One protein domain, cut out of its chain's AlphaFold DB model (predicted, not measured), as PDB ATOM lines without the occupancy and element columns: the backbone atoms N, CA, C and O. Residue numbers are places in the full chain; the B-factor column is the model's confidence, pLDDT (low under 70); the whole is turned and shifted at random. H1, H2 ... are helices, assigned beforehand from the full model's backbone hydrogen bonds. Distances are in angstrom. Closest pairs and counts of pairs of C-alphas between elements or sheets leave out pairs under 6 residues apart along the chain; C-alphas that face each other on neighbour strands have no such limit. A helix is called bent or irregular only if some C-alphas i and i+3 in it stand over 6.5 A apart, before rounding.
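Overview. This is residues 63 to 207 of the 584 residues of an uncharacterized protein of Weissella cibaria (UniProt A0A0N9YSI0). One long helix, H4, runs through the middle of an elongated model, with the helical hairpin of H1 and H2 packed along its earlier part and H7 crossing its later part on a slant. H1, H2 and H4 make an up-and-down bundle of three helices, while the short helices H5 and H6 and their links gather round the other end, and residues 117 to 122, of which 117 and 118 belong to H3, stick out beyond the bundle. The printed part has 145 residues with seven named helices, H1 to H7 in chain order, and no named strand; its class is all helix. It is only just compact, close to loose, with a radius of gyration of the C-alphas of 17.5 A, and it spans 55 by 29 by 28 A.

Along the chain. The longest helix, H4, covers residues 129 to 154 and measures 37.4 A from C-alpha 129 at (185.014, 250.574, 87.899) to C-alpha 154 at (209.920, 253.328, 115.645). Before it, H1 is residues 63 to 83, 31.7 A long, beginning with C-alpha 63 at (179.406, 243.384, 88.689). H1 has a kink of 37 degrees near residue 77 and is irregular, with C-alphas 77 and 80 standing 7.6 A apart. H2 is residues 91 to 112, 31.8 A long, and H3 is residues 115 to 118. After H4, H5 is residues 156 to 163, 10.2 A long, and H6 is residues 175 to 178. H7, residues 188 to 207, is 29.4 A long and ends with C-alpha 207 at (217.039, 238.250, 109.064). It too is irregular, with C-alphas 189 and 192 standing 7.3 A apart.

Arrangement. H4 is the hub, touching H1, H2 and H7. H1 touches it at a shallow tilt of 16 degrees, the same way, and their closest C-alphas are those of Ala 74 and Thr 136, 5.7 A apart. H2 touches residues 135 to 146 of H4 alone, at a shallow tilt of 26 degrees, opposite ways; the closest C-alphas are those of Leu 96 and Tyr 142, at 5.3 A. H1 and H2 form a helical hairpin, touching at a shallow tilt of 26 degrees, opposite ways, with the closest C-alphas those of Ala 82 and Pro 93, 4.7 A apart. The bundle of H1, H2 and H4 is up and down, each helix running against the one before it in the chain. H7 touches residues 137 to 148 of H4 alone, at a steep tilt of 41 degrees, the same way; the C-alphas of Leu 144 and Leu 194 come closest, at 6.0 A. H7 is apart from H1 and H2. H6 and H7 only just touch, through residues 190 to 194 of H7 alone, with 3 pairs of C-alphas within 8 A; the closest are those of Pro 175 and Met 190, at 7.7 A. H5 is close to but not clearly touching H4, where the C-alphas of Arg 152 and Tyr 159 come closest, at 5.5 A. H3 touches no helix; its C-alpha 115 is 6.6 A from C-alpha 109 of H2, the closest pair of those two. In H2, H4 and H5 every O i to N i+4 pair is within hydrogen-bond range, against 13 of 17 in H1 and 14 of 16 in H7; H3 and H6 are too short for such a pair.

Size, cuts and confidence. The two C-alphas farthest apart are those of Arg 120 and Asn 207, at 57.1 A. The printed part has no cut. The link from H5 to H6, with 11 residues, is long; those from H2 to H3 and from H4 to H5 are tight. Residues 117 to 122 stand free. The mean pLDDT of the printed part is 80.3, and it is under 70 in residues 87 to 90, 114 to 126, 178 to 185 and 206 to 207.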
ATOM      1  N   THR A  63     178.609 242.152  88.609       76.12
ATOM      2  CA  THR A  63     179.406 243.384  88.689       76.12
ATOM      3  C   THR A  63     179.304 244.034  90.067       76.12
ATOM      4  O   THR A  63     180.322 244.333  90.680       76.12
ATOM      5  N   GLU A  64     178.092 244.200  90.598       76.62
ATOM      6  CA  GLU A  64     177.863 244.789  91.925       76.62
ATOM      7  C   GLU A  64     178.461 243.939  93.052       76.62
ATOM      8  O   GLU A  64     179.067 244.478  93.978       76.62
ATOM      9  N   GLN A  65     178.344 242.610  92.958       79.44
ATOM     10  CA  GLN A  65     178.969 241.678  93.901       79.44
ATOM     11  C   GLN A  65     180.500 241.817  93.887       79.44
ATOM     12  O   GLN A  65     181.119 241.896  94.948       79.44
ATOM     13  N   LEU A  66     181.112 241.913  92.701       78.75
ATOM     14  CA  LEU A  66     182.555 242.111  92.543       78.75
ATOM     15  C   LEU A  66     183.015 243.479  93.076       78.75
ATOM     16  O   LEU A  66     184.047 243.558  93.742       78.75
ATOM     17  N   GLN A  67     182.248 244.544  92.832       82.00
ATOM     18  CA  GLN A  67     182.536 245.883  93.355       82.00
ATOM     19  C   GLN A  67     182.462 245.923  94.889       82.00
ATOM     20  O   GLN A  67     183.394 246.410  95.531       82.00
ATOM     21  N   ILE A  68     181.413 245.344  95.486       79.00
ATOM     22  CA  ILE A  68     181.297 245.200  96.945       79.00
ATOM     23  C   ILE A  68     182.479 244.393  97.498       79.00
ATOM     24  O   ILE A  68     183.102 244.834  98.462       79.00
ATOM     25  N   ALA A  69     182.838 243.264  96.879       80.31
ATOM     26  CA  ALA A  69     183.937 242.416  97.340       80.31
ATOM     27  C   ALA A  69     185.299 243.140  97.322       80.31
ATOM     28  O   ALA A  69     186.058 243.031  98.285       80.31
ATOM     29  N   ARG A  70     185.597 243.927  96.274       81.06
ATOM     30  CA  ARG A  70     186.824 244.750  96.195       81.06
ATOM     31  C   ARG A  70     186.884 245.802  97.308       81.06
ATOM     32  O   ARG A  70     187.912 245.929  97.974       81.06
ATOM     33  N   LEU A  71     185.789 246.532  97.536       85.12
ATOM     34  CA  LEU A  71     185.709 247.558  98.584       85.12
ATOM     35  C   LEU A  71     185.803 246.938  99.987       85.12
ATOM     36  O   LEU A  71     186.550 247.435 100.828       85.12
ATOM     37  N   GLN A  72     185.108 245.824 100.229       85.00
ATOM     38  CA  GLN A  72     185.166 245.099 101.501       85.00
ATOM     39  C   GLN A  72     186.571 244.560 101.785       85.00
ATOM     40  O   GLN A  72     187.068 244.765 102.887       85.00
ATOM     41  N   ALA A  73     187.248 243.957 100.801       77.88
ATOM     42  CA  ALA A  73     188.624 243.489 100.963       77.88
ATOM     43  C   ALA A  73     189.585 244.636 101.327       77.88
ATOM     44  O   ALA A  73     190.390 244.493 102.245       77.88
ATOM     45  N   ALA A  74     189.462 245.796 100.668       80.75
ATOM     46  CA  ALA A  74     190.260 246.979 100.991       80.75
ATOM     47  C   ALA A  74     190.029 247.458 102.436       80.75
ATOM     48  O   ALA A  74     190.990 247.689 103.169       80.75
ATOM     49  N   ILE A  75     188.766 247.554 102.870       81.81
ATOM     50  CA  ILE A  75     188.409 247.936 104.244       81.81
ATOM     51  C   ILE A  75     188.960 246.910 105.246       81.81
ATOM     52  O   ILE A  75     189.663 247.286 106.180       81.81
ATOM     53  N   THR A  76     188.689 245.616 105.057       80.75
ATOM     54  CA  THR A  76     189.096 244.557 105.994       80.75
ATOM     55  C   THR A  76     190.613 244.463 106.154       80.75
ATOM     56  O   THR A  76     191.080 244.315 107.283       80.75
ATOM     57  N   ASN A  77     191.380 244.606 105.068       79.31
ATOM     58  CA  ASN A  77     192.844 244.534 105.106       79.31
ATOM     59  C   ASN A  77     193.486 245.704 105.871       79.31
ATOM     60  O   ASN A  77     194.545 245.528 106.470       79.31
ATOM     61  N   TYR A  78     192.868 246.892 105.854       82.44
ATOM     62  CA  TYR A  78     193.522 248.128 106.300       82.44
ATOM     63  C   TYR A  78     192.832 248.864 107.462       82.44
ATOM     64  O   TYR A  78     193.454 249.727 108.076       82.44
ATOM     65  N   GLN A  79     191.609 248.497 107.860       83.44
ATOM     66  CA  GLN A  79     190.878 249.131 108.975       83.44
ATOM     67  C   GLN A  79     191.647 249.167 110.309       83.44
ATOM     68  O   GLN A  79     191.497 250.112 111.080       83.44
ATOM     69  N   ALA A  80     192.500 248.175 110.588       77.31
ATOM     70  CA  ALA A  80     193.305 248.145 111.812       77.31
ATOM     71  C   ALA A  80     194.342 249.284 111.857       77.31
ATOM     72  O   ALA A  80     194.632 249.816 112.929       77.31
ATOM     73  N   VAL A  81     194.846 249.695 110.688       81.31
ATOM     74  CA  VAL A  81     195.880 250.726 110.518       81.31
ATOM     75  C   VAL A  81     195.354 252.123 110.884       81.31
ATOM     76  O   VAL A  81     196.118 252.968 111.337       81.31
ATOM     77  N   ALA A  82     194.040 252.355 110.797       75.75
ATOM     78  CA  ALA A  82     193.415 253.626 111.179       75.75
ATOM     79  C   ALA A  82     193.523 253.956 112.685       75.75
ATOM     80  O   ALA A  82     193.287 255.095 113.073       75.75
ATOM     81  N   ASN A  83     193.902 252.988 113.531       75.69
ATOM     82  CA  ASN A  83     194.089 253.177 114.977       75.69
ATOM     83  C   ASN A  83     195.561 253.407 115.384       75.69
ATOM     84  O   ASN A  83     195.876 253.440 116.575       75.69
ATOM     85  N   VAL A  84     196.478 253.525 114.419       78.00
ATOM     86  CA  VAL A  84     197.903 253.781 114.676       78.00
ATOM     87  C   VAL A  84     198.109 255.237 115.111       78.00
ATOM     88  O   VAL A  84     197.616 256.168 114.475       78.00
ATOM     89  N   GLN A  85     198.846 255.436 116.206       74.75
ATOM     90  CA  GLN A  85     199.118 256.752 116.789       74.75
ATOM     91  C   GLN A  85     200.478 257.282 116.322       74.75
ATOM     92  O   GLN A  85     201.512 256.986 116.918       74.75
ATOM     93  N   LEU A  86     200.450 258.089 115.260       77.62
ATOM     94  CA  LEU A  86     201.611 258.815 114.743       77.62
ATOM     95  C   LEU A  86     201.757 260.153 115.480       77.62
ATOM     96  O   LEU A  86     200.829 260.960 115.471       77.62
ATOM     97  N   GLN A  87     202.921 260.415 116.079       69.25
ATOM     98  CA  GLN A  87     203.172 261.634 116.861       69.25
ATOM     99  C   GLN A  87     203.233 262.893 115.984       69.25
ATOM    100  O   GLN A  87     202.702 263.935 116.359       69.25
ATOM    101  N   ASN A  88     203.845 262.785 114.798       64.94
ATOM    102  CA  ASN A  88     204.109 263.922 113.903       64.94
ATOM    103  C   ASN A  88     203.206 263.960 112.654       64.94
ATOM    104  O   ASN A  88     203.224 264.939 111.913       64.94
ATOM    105  N   GLU A  89     202.424 262.905 112.397       67.81
ATOM    106  CA  GLU A  89     201.724 262.684 111.115       67.81
ATOM    107  C   GLU A  89     200.242 262.289 111.298       67.81
ATOM    108  O   GLU A  89     199.664 261.528 110.520       67.81
ATOM    109  N   ALA A  90     199.589 262.839 112.329       61.50
ATOM    110  CA  ALA A  90     198.207 262.531 112.727       61.50
ATOM    111  C   ALA A  90     197.120 262.780 111.647       61.50
ATOM    112  O   ALA A  90     195.962 262.405 111.840       61.50
ATOM    113  N   GLY A  91     197.467 263.376 110.501       77.38
ATOM    114  CA  GLY A  91     196.566 263.539 109.358       77.38
ATOM    115  C   GLY A  91     196.236 262.232 108.625       77.38
ATOM    116  O   GLY A  91     195.107 262.074 108.155       77.38
ATOM    117  N   TRP A  92     197.169 261.273 108.541       82.38
ATOM    118  CA  TRP A  92     196.943 260.049 107.759       82.38
ATOM    119  C   TRP A  92     195.868 259.116 108.350       82.38
ATOM    120  O   TRP A  92     195.008 258.679 107.580       82.38
ATOM    121  N   PRO A  93     195.819 258.831 109.673       84.50
ATOM    122  CA  PRO A  93     194.777 257.976 110.251       84.50
ATOM    123  C   PRO A  93     193.360 258.528 110.038       84.50
ATOM    124  O   PRO A  93     192.431 257.771 109.742       84.50
ATOM    125  N   ALA A  94     193.194 259.855 110.090       83.69
ATOM    126  CA  ALA A  94     191.929 260.519 109.776       83.69
ATOM    127  C   ALA A  94     191.546 260.376 108.289       83.69
ATOM    128  O   ALA A  94     190.390 260.089 107.973       83.69
ATOM    129  N   GLN A  95     192.510 260.506 107.371       86.38
ATOM    130  CA  GLN A  95     192.283 260.353 105.927       86.38
ATOM    131  C   GLN A  95     191.955 258.901 105.537       86.38
ATOM    132  O   GLN A  95     191.036 258.676 104.747       86.38
ATOM    133  N   LEU A  96     192.609 257.911 106.158       88.69
ATOM    134  CA  LEU A  96     192.241 256.496 106.026       88.69
ATOM    135  C   LEU A  96     190.825 256.229 106.560       88.69
ATOM    136  O   LEU A  96     190.037 255.554 105.898       88.69
ATOM    137  N   THR A  97     190.482 256.791 107.723       88.00
ATOM    138  CA  THR A  97     189.140 256.660 108.317       88.00
ATOM    139  C   THR A  97     188.065 257.214 107.378       88.00
ATOM    140  O   THR A  97     187.077 256.530 107.117       88.00
ATOM    141  N   GLN A  98     188.277 258.401 106.795       86.88
ATOM    142  CA  GLN A  98     187.339 258.971 105.825       86.88
ATOM    143  C   GLN A  98     187.237 258.118 104.552       86.88
ATOM    144  O   GLN A  98     186.130 257.843 104.099       86.88
ATOM    145  N   ALA A  99     188.356 257.629 104.003       88.06
ATOM    146  CA  ALA A  99     188.335 256.760 102.822       88.06
ATOM    147  C   ALA A  99     187.571 255.440 103.066       88.06
ATOM    148  O   ALA A  99     186.889 254.943 102.168       88.06
ATOM    149  N   ILE A 100     187.631 254.895 104.288       87.75
ATOM    150  CA  ILE A 100     186.836 253.732 104.707       87.75
ATOM    151  C   ILE A 100     185.343 254.082 104.796       87.75
ATOM    152  O   ILE A 100     184.521 253.317 104.293       87.75
ATOM    153  N   VAL A 101     184.976 255.231 105.374       88.19
ATOM    154  CA  VAL A 101     183.576 255.702 105.440       88.19
ATOM    155  C   VAL A 101     182.999 255.944 104.038       88.19
ATOM    156  O   VAL A 101     181.882 255.512 103.750       88.19
ATOM    157  N   ASP A 102     183.774 256.548 103.135       86.44
ATOM    158  CA  ASP A 102     183.389 256.749 101.734       86.44
ATOM    159  C   ASP A 102     183.111 255.402 101.039       86.44
ATOM    160  O   ASP A 102     182.067 255.219 100.410       86.44
ATOM    161  N   ALA A 103     184.003 254.417 101.205       86.31
ATOM    162  CA  ALA A 103     183.835 253.079 100.637       86.31
ATOM    163  C   ALA A 103     182.656 252.300 101.255       86.31
ATOM    164  O   ALA A 103     181.965 251.567 100.545       86.31
ATOM    165  N   GLN A 104     182.369 252.483 102.549       86.69
ATOM    166  CA  GLN A 104     181.167 251.934 103.190       86.69
ATOM    167  C   GLN A 104     179.886 252.555 102.612       86.69
ATOM    168  O   GLN A 104     178.935 251.828 102.327       86.69
ATOM    169  N   SER A 105     179.878 253.868 102.360       86.25
ATOM    170  CA  SER A 105     178.773 254.565 101.686       86.25
ATOM    171  C   SER A 105     178.561 254.061 100.249       86.25
ATOM    172  O   SER A 105     177.423 253.846  99.817       86.25
ATOM    173  N   MET A 106     179.645 253.763  99.520       84.19
ATOM    174  CA  MET A 106     179.572 253.104  98.210       84.19
ATOM    175  C   MET A 106     178.967 251.696  98.304       84.19
ATOM    176  O   MET A 106     178.041 251.391  97.554       84.19
ATOM    177  N   ILE A 107     179.413 250.856  99.250       84.81
ATOM    178  CA  ILE A 107     178.837 249.515  99.476       84.81
ATOM    179  C   ILE A 107     177.335 249.612  99.774       84.81
ATOM    180  O   ILE A 107     176.550 248.899  99.148       84.81
ATOM    181  N   GLN A 108     176.921 250.517 100.667       84.12
ATOM    182  CA  GLN A 108     175.506 250.732 100.988       84.12
ATOM    183  C   GLN A 108     174.710 251.178  99.756       84.12
ATOM    184  O   GLN A 108     173.671 250.596  99.470       84.12
ATOM    185  N   THR A 109     175.223 252.140  98.980       81.56
ATOM    186  CA  THR A 109     174.581 252.655  97.756       81.56
ATOM    187  C   THR A 109     174.398 251.570  96.690       81.56
ATOM    188  O   THR A 109     173.379 251.559  95.993       81.56
ATOM    189  N   ILE A 110     175.349 250.633  96.578       80.69
ATOM    190  CA  ILE A 110     175.185 249.434  95.752       80.69
ATOM    191  C   ILE A 110     174.095 248.545  96.364       80.69
ATOM    192  O   ILE A 110     173.125 248.226  95.688       80.69
ATOM    193  N   GLN A 111     174.172 248.189  97.648       82.25
ATOM    194  CA  GLN A 111     173.188 247.306  98.295       82.25
ATOM    195  C   GLN A 111     171.738 247.824  98.197       82.25
ATOM    196  O   GLN A 111     170.838 247.047  97.887       82.25
ATOM    197  N   THR A 112     171.499 249.125  98.379       80.06
ATOM    198  CA  THR A 112     170.158 249.747  98.366       80.06
ATOM    199  C   THR A 112     169.626 250.110  96.978       80.06
ATOM    200  O   THR A 112     168.463 250.494  96.864       80.06
ATOM    201  N   ALA A 113     170.449 250.025  95.929       76.38
ATOM    202  CA  ALA A 113     170.151 250.550  94.591       76.38
ATOM    203  C   ALA A 113     169.948 252.079  94.512       76.38
ATOM    204  O   ALA A 113     169.372 252.563  93.537       76.38
ATOM    205  N   SER A 114     170.407 252.866  95.496       69.88
ATOM    206  CA  SER A 114     170.118 254.316  95.575       69.88
ATOM    207  C   SER A 114     170.607 255.133  94.366       69.88
ATOM    208  O   SER A 114     170.114 256.233  94.116       69.88
ATOM    209  N   TYR A 115     171.531 254.589  93.569       68.25
ATOM    210  CA  TYR A 115     171.951 255.171  92.296       68.25
ATOM    211  C   TYR A 115     170.831 255.178  91.229       68.25
ATOM    212  O   TYR A 115     170.815 256.076  90.390       68.25
ATOM    213  N   LEU A 116     169.859 254.253  91.273       63.09
ATOM    214  CA  LEU A 116     168.738 254.187  90.318       63.09
ATOM    215  C   LEU A 116     167.797 255.396  90.417       63.09
ATOM    216  O   LEU A 116     167.264 255.854  89.408       63.09
ATOM    217  N   THR A 117     167.577 255.913  91.626       58.88
ATOM    218  CA  THR A 117     166.687 257.058  91.871       58.88
ATOM    219  C   THR A 117     167.374 258.403  91.654       58.88
ATOM    220  O   THR A 117     166.711 259.338  91.204       58.88
ATOM    221  N   GLY A 118     168.675 258.509  91.945       55.03
ATOM    222  CA  GLY A 118     169.432 259.760  91.813       55.03
ATOM    223  C   GLY A 118     170.106 259.984  90.453       55.03
ATOM    224  O   GLY A 118     170.155 261.111  89.978       55.03
ATOM    225  N   ASN A 119     170.625 258.934  89.809       54.09
ATOM    226  CA  ASN A 119     171.676 259.059  88.789       54.09
ATOM    227  C   ASN A 119     171.156 258.826  87.353       54.09
ATOM    228  O   ASN A 119     171.689 258.002  86.602       54.09
ATOM    229  N   ARG A 120     170.070 259.522  86.979       49.28
ATOM    230  CA  ARG A 120     169.337 259.305  85.709       49.28
ATOM    231  C   ARG A 120     170.223 259.418  84.466       49.28
ATOM    232  O   ARG A 120     170.087 258.603  83.557       49.28
ATOM    233  N   ASP A 121     171.169 260.352  84.468       51.81
ATOM    234  CA  ASP A 121     172.043 260.636  83.320       51.81
ATOM    235  C   ASP A 121     173.069 259.519  83.043       51.81
ATOM    236  O   ASP A 121     173.663 259.471  81.968       51.81
ATOM    237  N   ARG A 122     173.251 258.576  83.983       49.69
ATOM    238  CA  ARG A 122     174.059 257.354  83.805       49.69
ATOM    239  C   ARG A 122     173.224 256.096  83.530       49.69
ATOM    240  O   ARG A 122     173.706 254.981  83.727       49.69
ATOM    241  N   GLY A 123     171.961 256.249  83.126       53.84
ATOM    242  CA  GLY A 123     171.106 255.132  82.705       53.84
ATOM    243  C   GLY A 123     170.833 254.081  83.788       53.84
ATOM    244  O   GLY A 123     170.541 252.935  83.461       53.84
ATOM    245  N   GLY A 124     170.961 254.439  85.072       57.44
ATOM    246  CA  GLY A 124     170.753 253.505  86.182       57.44
ATOM    247  C   GLY A 124     171.859 252.455  86.357       57.44
ATOM    248  O   GLY A 124     171.585 251.371  86.865       57.44
ATOM    249  N   GLN A 125     173.099 252.744  85.954       59.22
ATOM    250  CA  GLN A 125     174.272 251.946  86.336       59.22
ATOM    251  C   GLN A 125     174.755 252.288  87.768       59.22
ATOM    252  O   GLN A 125     174.535 253.418  88.222       59.22
ATOM    253  N   PRO A 126     175.424 251.349  88.476       69.06
ATOM    254  CA  PRO A 126     176.094 251.608  89.755       69.06
ATOM    255  C   PRO A 126     177.357 252.480  89.556       69.06
ATOM    256  O   PRO A 126     177.480 253.236  88.591       69.06
ATOM    257  N   PHE A 127     178.316 252.418  90.484       79.00
ATOM    258  CA  PHE A 127     179.603 253.101  90.328       79.00
ATOM    259  C   PHE A 127     180.385 252.565  89.119       79.00
ATOM    260  O   PHE A 127     180.353 251.368  88.829       79.00
ATOM    261  N   GLY A 128     181.120 253.446  88.435       81.00
ATOM    262  CA  GLY A 128     182.093 253.024  87.424       81.00
ATOM    263  C   GLY A 128     183.273 252.291  88.068       81.00
ATOM    264  O   GLY A 128     183.612 252.568  89.223       81.00
ATOM    265  N   ASP A 129     183.919 251.379  87.336       79.81
ATOM    266  CA  ASP A 129     185.014 250.574  87.899       79.81
ATOM    267  C   ASP A 129     186.220 251.437  88.311       79.81
ATOM    268  O   ASP A 129     186.863 251.153  89.320       79.81
ATOM    269  N   ASP A 130     186.440 252.569  87.629       83.06
ATOM    270  CA  ASP A 130     187.422 253.593  88.012       83.06
ATOM    271  C   ASP A 130     187.133 254.196  89.392       83.06
ATOM    272  O   ASP A 130     188.051 254.456  90.162       83.06
ATOM    273  N   GLN A 131     185.857 254.394  89.746       86.06
ATOM    274  CA  GLN A 131     185.465 254.969  91.039       86.06
ATOM    275  C   GLN A 131     185.695 253.970  92.177       86.06
ATOM    276  O   GLN A 131     186.153 254.348  93.254       86.06
ATOM    277  N   VAL A 132     185.408 252.691  91.926       85.56
ATOM    278  CA  VAL A 132     185.672 251.589  92.864       85.56
ATOM    279  C   VAL A 132     187.177 251.380  93.033       85.56
ATOM    280  O   VAL A 132     187.659 251.271  94.156       85.56
ATOM    281  N   THR A 133     187.929 251.416  91.933       85.94
ATOM    282  CA  THR A 133     189.395 251.312  91.921       85.94
ATOM    283  C   THR A 133     190.048 252.493  92.639       85.94
ATOM    284  O   THR A 133     190.944 252.289  93.452       85.94
ATOM    285  N   ASN A 134     189.564 253.718  92.422       87.62
ATOM    286  CA  ASN A 134     190.003 254.914  93.141       87.62
ATOM    287  C   ASN A 134     189.732 254.783  94.652       87.62
ATOM    288  O   ASN A 134     190.663 254.891  95.445       87.62
ATOM    289  N   ALA A 135     188.512 254.430  95.070       87.44
ATOM    290  CA  ALA A 135     188.193 254.215  96.486       87.44
ATOM    291  C   ALA A 135     189.090 253.147  97.150       87.44
ATOM    292  O   ALA A 135     189.617 253.375  98.241       87.44
ATOM    293  N   THR A 136     189.340 252.022  96.471       88.69
ATOM    294  CA  THR A 136     190.305 250.998  96.907       88.69
ATOM    295  C   THR A 136     191.730 251.558  97.011       88.69
ATOM    296  O   THR A 136     192.410 251.337  98.018       88.69
ATOM    297  N   ASN A 137     192.178 252.328  96.015       88.88
ATOM    298  CA  ASN A 137     193.506 252.938  95.990       88.88
ATOM    299  C   ASN A 137     193.686 254.005  97.074       88.88
ATOM    300  O   ASN A 137     194.772 254.081  97.643       88.88
ATOM    301  N   ARG A 138     192.658 254.787  97.421       89.31
ATOM    302  CA  ARG A 138     192.690 255.749  98.538       89.31
ATOM    303  C   ARG A 138     192.976 255.038  99.858       89.31
ATOM    304  O   ARG A 138     193.946 255.380 100.530       89.31
ATOM    305  N   ILE A 139     192.196 254.000 100.182       89.19
ATOM    306  CA  ILE A 139     192.377 253.190 101.399       89.19
ATOM    307  C   ILE A 139     193.795 252.600 101.449       89.19
ATOM    308  O   ILE A 139     194.495 252.775 102.445       89.19
ATOM    309  N   MET A 140     194.246 251.955 100.368       88.50
ATOM    310  CA  MET A 140     195.579 251.346 100.328       88.50
ATOM    311  C   MET A 140     196.705 252.388 100.423       88.50
ATOM    312  O   MET A 140     197.671 252.163 101.145       88.50
ATOM    313  N   SER A 141     196.574 253.543  99.761       89.12
ATOM    314  CA  SER A 141     197.558 254.635  99.827       89.12
ATOM    315  C   SER A 141     197.761 255.110 101.267       89.12
ATOM    316  O   SER A 141     198.876 255.063 101.786       89.12
ATOM    317  N   TYR A 142     196.676 255.511 101.940       89.88
ATOM    318  CA  TYR A 142     196.757 256.038 103.303       89.88
ATOM    319  C   TYR A 142     197.252 254.992 104.306       89.88
ATOM    320  O   TYR A 142     198.051 255.320 105.179       89.88
ATOM    321  N   ALA A 143     196.849 253.728 104.161       90.00
ATOM    322  CA  ALA A 143     197.328 252.657 105.029       90.00
ATOM    323  C   ALA A 143     198.834 252.387 104.873       90.00
ATOM    324  O   ALA A 143     199.533 252.263 105.878       90.00
ATOM    325  N   LEU A 144     199.349 252.358 103.639       89.81
ATOM    326  CA  LEU A 144     200.784 252.204 103.381       89.81
ATOM    327  C   LEU A 144     201.586 253.388 103.946       89.81
ATOM    328  O   LEU A 144     202.620 253.169 104.574       89.81
ATOM    329  N   ALA A 145     201.098 254.625 103.794       89.25
ATOM    330  CA  ALA A 145     201.753 255.798 104.379       89.25
ATOM    331  C   ALA A 145     201.794 255.739 105.914       89.25
ATOM    332  O   ALA A 145     202.849 255.981 106.489       89.25
ATOM    333  N   ILE A 146     200.704 255.335 106.582       88.88
ATOM    334  CA  ILE A 146     200.686 255.161 108.047       88.88
ATOM    335  C   ILE A 146     201.692 254.098 108.497       88.88
ATOM    336  O   ILE A 146     202.403 254.308 109.476       88.88
ATOM    337  N   GLN A 147     201.769 252.960 107.801       90.25
ATOM    338  CA  GLN A 147     202.704 251.887 108.153       90.25
ATOM    339  C   GLN A 147     204.167 252.324 107.971       90.25
ATOM    340  O   GLN A 147     205.000 252.045 108.830       90.25
ATOM    341  N   VAL A 148     204.479 253.061 106.900       90.44
ATOM    342  CA  VAL A 148     205.821 253.621 106.674       90.44
ATOM    343  C   VAL A 148     206.145 254.742 107.674       90.44
ATOM    344  O   VAL A 148     207.265 254.798 108.177       90.44
ATOM    345  N   ALA A 149     205.172 255.580 108.043       89.06
ATOM    346  CA  ALA A 149     205.333 256.621 109.062       89.06
ATOM    347  C   ALA A 149     205.550 256.028 110.466       89.06
ATOM    348  O   ALA A 149     206.329 256.566 111.249       89.06
ATOM    349  N   GLN A 150     204.921 254.887 110.766       89.19
ATOM    350  CA  GLN A 150     205.172 254.136 111.995       89.19
ATOM    351  C   GLN A 150     206.613 253.597 112.023       89.19
ATOM    352  O   GLN A 150     207.301 253.790 113.017       89.19
ATOM    353  N   ILE A 151     207.118 253.020 110.923       89.94
ATOM    354  CA  ILE A 151     208.527 252.580 110.822       89.94
ATOM    355  C   ILE A 151     209.494 253.764 110.987       89.94
ATOM    356  O   ILE A 151     210.477 253.657 111.711       89.94
ATOM    357  N   ARG A 152     209.197 254.913 110.368       90.19
ATOM    358  CA  ARG A 152     209.966 256.165 110.501       90.19
ATOM    359  C   ARG A 152     210.028 256.686 111.943       90.19
ATOM    360  O   ARG A 152     211.000 257.348 112.298       90.19
ATOM    361  N   GLN A 153     209.007 256.399 112.752       87.19
ATOM    362  CA  GLN A 153     208.936 256.760 114.170       87.19
ATOM    363  C   GLN A 153     209.627 255.724 115.076       87.19
ATOM    364  O   GLN A 153     210.324 256.115 116.010       87.19
ATOM    365  N   ASP A 154     209.444 254.431 114.799       88.75
ATOM    366  CA  ASP A 154     209.920 253.328 115.645       88.75
ATOM    367  C   ASP A 154     211.393 252.950 115.373       88.75
ATOM    368  O   ASP A 154     212.101 252.549 116.295       88.75
ATOM    369  N   ASP A 155     211.874 253.100 114.133       90.44
ATOM    370  CA  ASP A 155     213.283 252.925 113.747       90.44
ATOM    371  C   ASP A 155     213.747 254.012 112.747       90.44
ATOM    372  O   ASP A 155     213.902 253.772 111.538       90.44
ATOM    373  N   PRO A 156     214.011 255.241 113.234       90.19
ATOM    374  CA  PRO A 156     214.488 256.338 112.392       90.19
ATOM    375  C   PRO A 156     215.888 256.080 111.807       90.19
ATOM    376  O   PRO A 156     216.229 256.636 110.760       90.19
ATOM    377  N   ALA A 157     216.708 255.232 112.441       91.50
ATOM    378  CA  ALA A 157     218.070 254.939 111.998       91.50
ATOM    379  C   ALA A 157     218.089 253.975 110.801       91.50
ATOM    380  O   ALA A 157     218.881 254.155 109.870       91.50
ATOM    381  N   TRP A 158     217.200 252.979 110.786       93.50
ATOM    382  CA  TRP A 158     216.925 252.163 109.607       93.50
ATOM    383  C   TRP A 158     216.265 252.998 108.507       93.50
ATOM    384  O   TRP A 158     216.712 252.957 107.359       93.50
ATOM    385  N   TYR A 159     215.271 253.828 108.845       91.94
ATOM    386  CA  TYR A 159     214.551 254.634 107.855       91.94
ATOM    387  C   TYR A 159     215.460 255.646 107.132       91.94
ATOM    388  O   TYR A 159     215.340 255.841 105.920       91.94
ATOM    389  N   ALA A 160     216.446 256.220 107.828       91.44
ATOM    390  CA  ALA A 160     217.480 257.053 107.219       91.44
ATOM    391  C   ALA A 160     218.375 256.277 106.227       91.44
ATOM    392  O   ALA A 160     218.754 256.816 105.188       91.44
ATOM    393  N   LYS A 161     218.687 254.997 106.489       90.94
ATOM    394  CA  LYS A 161     219.425 254.130 105.542       90.94
ATOM    395  C   LYS A 161     218.559 253.723 104.347       90.94
ATOM    396  O   LYS A 161     219.069 253.604 103.234       90.94
ATOM    397  N   MET A 162     217.257 253.537 104.561       92.19
ATOM    398  CA  MET A 162     216.300 253.256 103.490       92.19
ATOM    399  C   MET A 162     216.181 254.441 102.524       92.19
ATOM    400  O   MET A 162     216.323 254.265 101.320       92.19
ATOM    401  N   THR A 163     215.979 255.649 103.055       91.00
ATOM    402  CA  THR A 163     215.713 256.870 102.269       91.00
ATOM    403  C   THR A 163     216.960 257.535 101.680       91.00
ATOM    404  O   THR A 163     216.843 258.332 100.756       91.00
ATOM    405  N   SER A 164     218.163 257.185 102.145       89.38
ATOM    406  CA  SER A 164     219.440 257.596 101.528       89.38
ATOM    407  C   SER A 164     219.914 256.669 100.397       89.38
ATOM    408  O   SER A 164     220.991 256.874  99.842       89.38
ATOM    409  N   GLY A 165     219.136 255.640 100.046       87.75
ATOM    410  CA  GLY A 165     219.484 254.658  99.016       87.75
ATOM    411  C   GLY A 165     220.470 253.572  99.456       87.75
ATOM    412  O   GLY A 165     220.850 252.734  98.639       87.75
ATOM    413  N   ALA A 166     220.871 253.549 100.732       87.94
ATOM    414  CA  ALA A 166     221.844 252.589 101.258       87.94
ATOM    415  C   ALA A 166     221.277 251.165 101.419       87.94
ATOM    416  O   ALA A 166     222.048 250.207 101.431       87.94
ATOM    417  N   LEU A 167     219.948 251.012 101.525       85.25
ATOM    418  CA  LEU A 167     219.272 249.704 101.514       85.25
ATOM    419  C   LEU A 167     218.705 249.331 100.134       85.25
ATOM    420  O   LEU A 167     218.749 248.163  99.756       85.25
ATOM    421  N   THR A 168     218.208 250.303  99.357       82.81
ATOM    422  CA  THR A 168     217.773 250.086  97.964       82.81
ATOM    423  C   THR A 168     218.130 251.281  97.088       82.81
ATOM    424  O   THR A 168     217.695 252.397  97.366       82.81
ATOM    425  N   SER A 169     218.831 251.060  95.977       81.75
ATOM    426  CA  SER A 169     219.317 252.134  95.094       81.75
ATOM    427  C   SER A 169     218.224 252.937  94.369       81.75
ATOM    428  O   SER A 169     218.531 253.946  93.740       81.75
ATOM    429  N   ASN A 170     216.958 252.510  94.444       82.31
ATOM    430  CA  ASN A 170     215.816 253.169  93.806       82.31
ATOM    431  C   ASN A 170     214.950 254.014  94.765       82.31
ATOM    432  O   ASN A 170     213.919 254.528  94.333       82.31
ATOM    433  N   ILE A 171     215.344 254.154  96.037       84.81
ATOM    434  CA  ILE A 171     214.689 255.025  97.024       84.81
ATOM    435  C   ILE A 171     215.763 255.932  97.632       84.81
ATOM    436  O   ILE A 171     216.502 255.534  98.523       84.81
ATOM    437  N   THR A 172     215.885 257.142  97.089       86.25
ATOM    438  CA  THR A 172     216.957 258.112  97.402       86.25
ATOM    439  C   THR A 172     216.429 259.421  97.998       86.25
ATOM    440  O   THR A 172     217.125 260.437  98.015       86.25
ATOM    441  N   TYR A 173     215.180 259.404  98.464       87.12
ATOM    442  CA  TYR A 173     214.524 260.484  99.191       87.12
ATOM    443  C   TYR A 173     213.498 259.902 100.176       87.12
ATOM    444  O   TYR A 173     213.179 258.714 100.127       87.12
ATOM    445  N   ASP A 174     212.975 260.739 101.072       87.81
ATOM    446  CA  ASP A 174     211.888 260.376 101.986       87.81
ATOM    447  C   ASP A 174     210.529 260.532 101.274       87.81
ATOM    448  O   ASP A 174     210.105 261.665 101.040       87.81
ATOM    449  N   PRO A 175     209.822 259.448 100.893       82.44
ATOM    450  CA  PRO A 175     208.578 259.581 100.143       82.44
ATOM    451  C   PRO A 175     207.488 260.299 100.935       82.44
ATOM    452  O   PRO A 175     206.696 261.019 100.328       82.44
ATOM    453  N   LEU A 176     207.470 260.179 102.268       84.94
ATOM    454  CA  LEU A 176     206.448 260.799 103.113       84.94
ATOM    455  C   LEU A 176     206.505 262.333 103.073       84.94
ATOM    456  O   LEU A 176     205.464 262.978 103.161       84.94
ATOM    457  N   THR A 177     207.680 262.932 102.843       81.12
ATOM    458  CA  THR A 177     207.800 264.393 102.664       81.12
ATOM    459  C   THR A 177     207.325 264.874 101.291       81.12
ATOM    460  O   THR A 177     207.049 266.060 101.128       81.12
ATOM    461  N   SER A 178     207.190 263.971 100.313       67.94
ATOM    462  CA  SER A 178     206.697 264.285  98.964       67.94
ATOM    463  C   SER A 178     205.173 264.171  98.812       67.94
ATOM    464  O   SER A 178     204.628 264.562  97.778       67.94
ATOM    465  N   ILE A 179     204.466 263.663  99.831       69.31
ATOM    466  CA  ILE A 179     203.010 263.481  99.786       69.31
ATOM    467  C   ILE A 179     202.300 264.719 100.338       69.31
ATOM    468  O   ILE A 179     202.396 265.039 101.522       69.31
ATOM    469  N   ALA A 180     201.501 265.383  99.505       62.78
ATOM    470  CA  ALA A 180     200.550 266.374  99.995       62.78
ATOM    471  C   ALA A 180     199.429 265.677 100.793       62.78
ATOM    472  O   ALA A 180     198.703 264.837 100.253       62.78
ATOM    473  N   PHE A 181     199.267 266.039 102.070       58.38
ATOM    474  CA  PHE A 181     198.144 265.579 102.894       58.38
ATOM    475  C   PHE A 181     196.801 265.897 102.213       58.38
ATOM    476  O   PHE A 181     196.560 267.030 101.800       58.38
ATOM    477  N   GLY A 182     195.900 264.912 102.145       55.81
ATOM    478  CA  GLY A 182     194.544 265.094 101.617       55.81
ATOM    479  C   GLY A 182     194.395 264.993 100.093       55.81
ATOM    480  O   GLY A 182     193.367 265.423  99.569       55.81
ATOM    481  N   ALA A 183     195.371 264.424  99.375       63.22
ATOM    482  CA  ALA A 183     195.238 264.098  97.951       63.22
ATOM    483  C   ALA A 183     193.974 263.246  97.698       63.22
ATOM    484  O   ALA A 183     193.882 262.109  98.160       63.22
ATOM    485  N   GLN A 184     192.975 263.792  96.989       60.78
ATOM    486  CA  GLN A 184     191.634 263.190  96.987       60.78
ATOM    487  C   GLN A 184     191.607 261.768  96.413       60.78
ATOM    488  O   GLN A 184     190.932 260.925  96.994       60.78
ATOM    489  N   ASP A 185     192.412 261.469  95.391       66.44
ATOM    490  CA  ASP A 185     192.537 260.136  94.774       66.44
ATOM    491  C   ASP A 185     193.578 259.222  95.464       66.44
ATOM    492  O   ASP A 185     193.917 258.140  94.978       66.44
ATOM    493  N   GLY A 186     194.124 259.656  96.605       78.06
ATOM    494  CA  GLY A 186     195.284 259.033  97.238       78.06
ATOM    495  C   GLY A 186     196.559 259.266  96.423       78.06
ATOM    496  O   GLY A 186     196.754 260.322  95.825       78.06
ATOM    497  N   PHE A 187     197.457 258.281  96.417       85.69
ATOM    498  CA  PHE A 187     198.751 258.365  95.735       85.69
ATOM    499  C   PHE A 187     199.163 256.999  95.154       85.69
ATOM    500  O   PHE A 187     200.181 256.426  95.556       85.69
ATOM    501  N   PRO A 188     198.400 256.458  94.177       83.12
ATOM    502  CA  PRO A 188     198.708 255.175  93.539       83.12
ATOM    503  C   PRO A 188     200.123 255.118  92.943       83.12
ATOM    504  O   PRO A 188     200.781 254.085  93.005       83.12
ATOM    505  N   TRP A 189     200.637 256.256  92.467       81.56
ATOM    506  CA  TRP A 189     201.991 256.407  91.928       81.56
ATOM    507  C   TRP A 189     203.125 256.183  92.951       81.56
ATOM    508  O   TRP A 189     204.246 255.905  92.537       81.56
ATOM    509  N   MET A 190     202.851 256.233  94.263       82.94
ATOM    510  CA  MET A 190     203.819 255.891  95.324       82.94
ATOM    511  C   MET A 190     203.588 254.523  95.973       82.94
ATOM    512  O   MET A 190     204.451 254.068  96.721       82.94
ATOM    513  N   GLN A 191     202.471 253.839  95.702       85.06
ATOM    514  CA  GLN A 191     202.128 252.594  96.405       85.06
ATOM    515  C   GLN A 191     203.229 251.535  96.291       85.06
ATOM    516  O   GLN A 191     203.593 250.946  97.304       85.06
ATOM    517  N   GLY A 192     203.818 251.348  95.105       83.94
ATOM    518  CA  GLY A 192     204.926 250.406  94.910       83.94
ATOM    519  C   GLY A 192     206.186 250.759  95.712       83.94
ATOM    520  O   GLY A 192     206.850 249.864  96.228       83.94
ATOM    521  N   MET A 193     206.484 252.051  95.892       85.88
ATOM    522  CA  MET A 193     207.625 252.512  96.692       85.88
ATOM    523  C   MET A 193     207.390 252.274  98.190       85.88
ATOM    524  O   MET A 193     208.259 251.745  98.879       85.88
ATOM    525  N   LEU A 194     206.194 252.598  98.692       89.56
ATOM    526  CA  LEU A 194     205.830 252.370 100.094       89.56
ATOM    527  C   LEU A 194     205.748 250.865 100.416       89.56
ATOM    528  O   LEU A 194     206.246 250.429 101.451       89.56
ATOM    529  N   GLN A 195     205.203 250.053  99.501       90.12
ATOM    530  CA  GLN A 195     205.214 248.587  99.598       90.12
ATOM    531  C   GLN A 195     206.640 248.021  99.623       90.12
ATOM    532  O   GLN A 195     206.904 247.096 100.387       90.12
ATOM    533  N   GLN A 196     207.571 248.579  98.841       88.50
ATOM    534  CA  GLN A 196     208.972 248.160  98.866       88.50
ATOM    535  C   GLN A 196     209.653 248.491 100.201       88.50
ATOM    536  O   GLN A 196     210.377 247.646 100.721       88.50
ATOM    537  N   ILE A 197     209.398 249.666 100.791       86.56
ATOM    538  CA  ILE A 197     209.902 250.006 102.136       86.56
ATOM    539  C   ILE A 197     209.407 248.982 103.163       86.56
ATOM    540  O   ILE A 197     210.201 248.459 103.941       86.56
ATOM    541  N   LEU A 198     208.118 248.640 103.122       88.56
ATOM    542  CA  LEU A 198     207.515 247.658 104.027       88.56
ATOM    543  C   LEU A 198     208.076 246.242 103.829       88.56
ATOM    544  O   LEU A 198     208.334 245.551 104.813       88.56
ATOM    545  N   ALA A 199     208.309 245.824 102.582       86.75
ATOM    546  CA  ALA A 199     208.916 244.533 102.268       86.75
ATOM    547  C   ALA A 199     210.370 244.447 102.763       86.75
ATOM    548  O   ALA A 199     210.719 243.509 103.474       86.75
ATOM    549  N   VAL A 200     211.199 245.457 102.475       87.19
ATOM    550  CA  VAL A 200     212.610 245.475 102.900       87.19
ATOM    551  C   VAL A 200     212.734 245.601 104.422       87.19
ATOM    552  O   VAL A 200     213.657 245.030 104.998       87.19
ATOM    553  N   TYR A 201     211.801 246.276 105.104       87.12
ATOM    554  CA  TYR A 201     211.750 246.299 106.572       87.12
ATOM    555  C   TYR A 201     211.398 244.924 107.167       87.12
ATOM    556  O   TYR A 201     212.031 244.488 108.132       87.12
ATOM    557  N   ALA A 202     210.436 244.211 106.567       82.50
ATOM    558  CA  ALA A 202     210.063 242.854 106.970       82.50
ATOM    559  C   ALA A 202     211.202 241.845 106.741       82.50
ATOM    560  O   ALA A 202     211.527 241.076 107.643       82.50
ATOM    561  N   ASP A 203     211.870 241.892 105.583       80.06
ATOM    562  CA  ASP A 203     213.037 241.047 105.303       80.06
ATOM    563  C   ASP A 203     214.197 241.351 106.267       80.06
ATOM    564  O   ASP A 203     214.900 240.439 106.703       80.06
ATOM    565  N   ASN A 204     214.404 242.617 106.642       76.31
ATOM    566  CA  ASN A 204     215.453 243.005 107.587       76.31
ATOM    567  C   ASN A 204     215.172 242.462 109.000       76.31
ATOM    568  O   ASN A 204     216.007 241.755 109.560       76.31
ATOM    569  N   THR A 205     213.964 242.692 109.529       71.75
ATOM    570  CA  THR A 205     213.551 242.181 110.852       71.75
ATOM    571  C   THR A 205     213.474 240.652 110.916       71.75
ATOM    572  O   THR A 205     213.773 240.075 111.961       71.75
ATOM    573  N   ALA A 206     213.157 239.971 109.809       59.97
ATOM    574  CA  ALA A 206     213.240 238.514 109.723       59.97
ATOM    575  C   ALA A 206     214.693 237.999 109.769       59.97
ATOM    576  O   ALA A 206     214.978 237.029 110.472       59.97
ATOM    577  N   ASN A 207     215.625 238.646 109.059       57.38
ATOM    578  CA  ASN A 207     217.039 238.250 109.064       57.38
ATOM    579  C   ASN A 207     217.729 238.515 110.413       57.38
ATOM    580  O   ASN A 207     218.564 237.714 110.828       57.38
TER     581      ASN A 207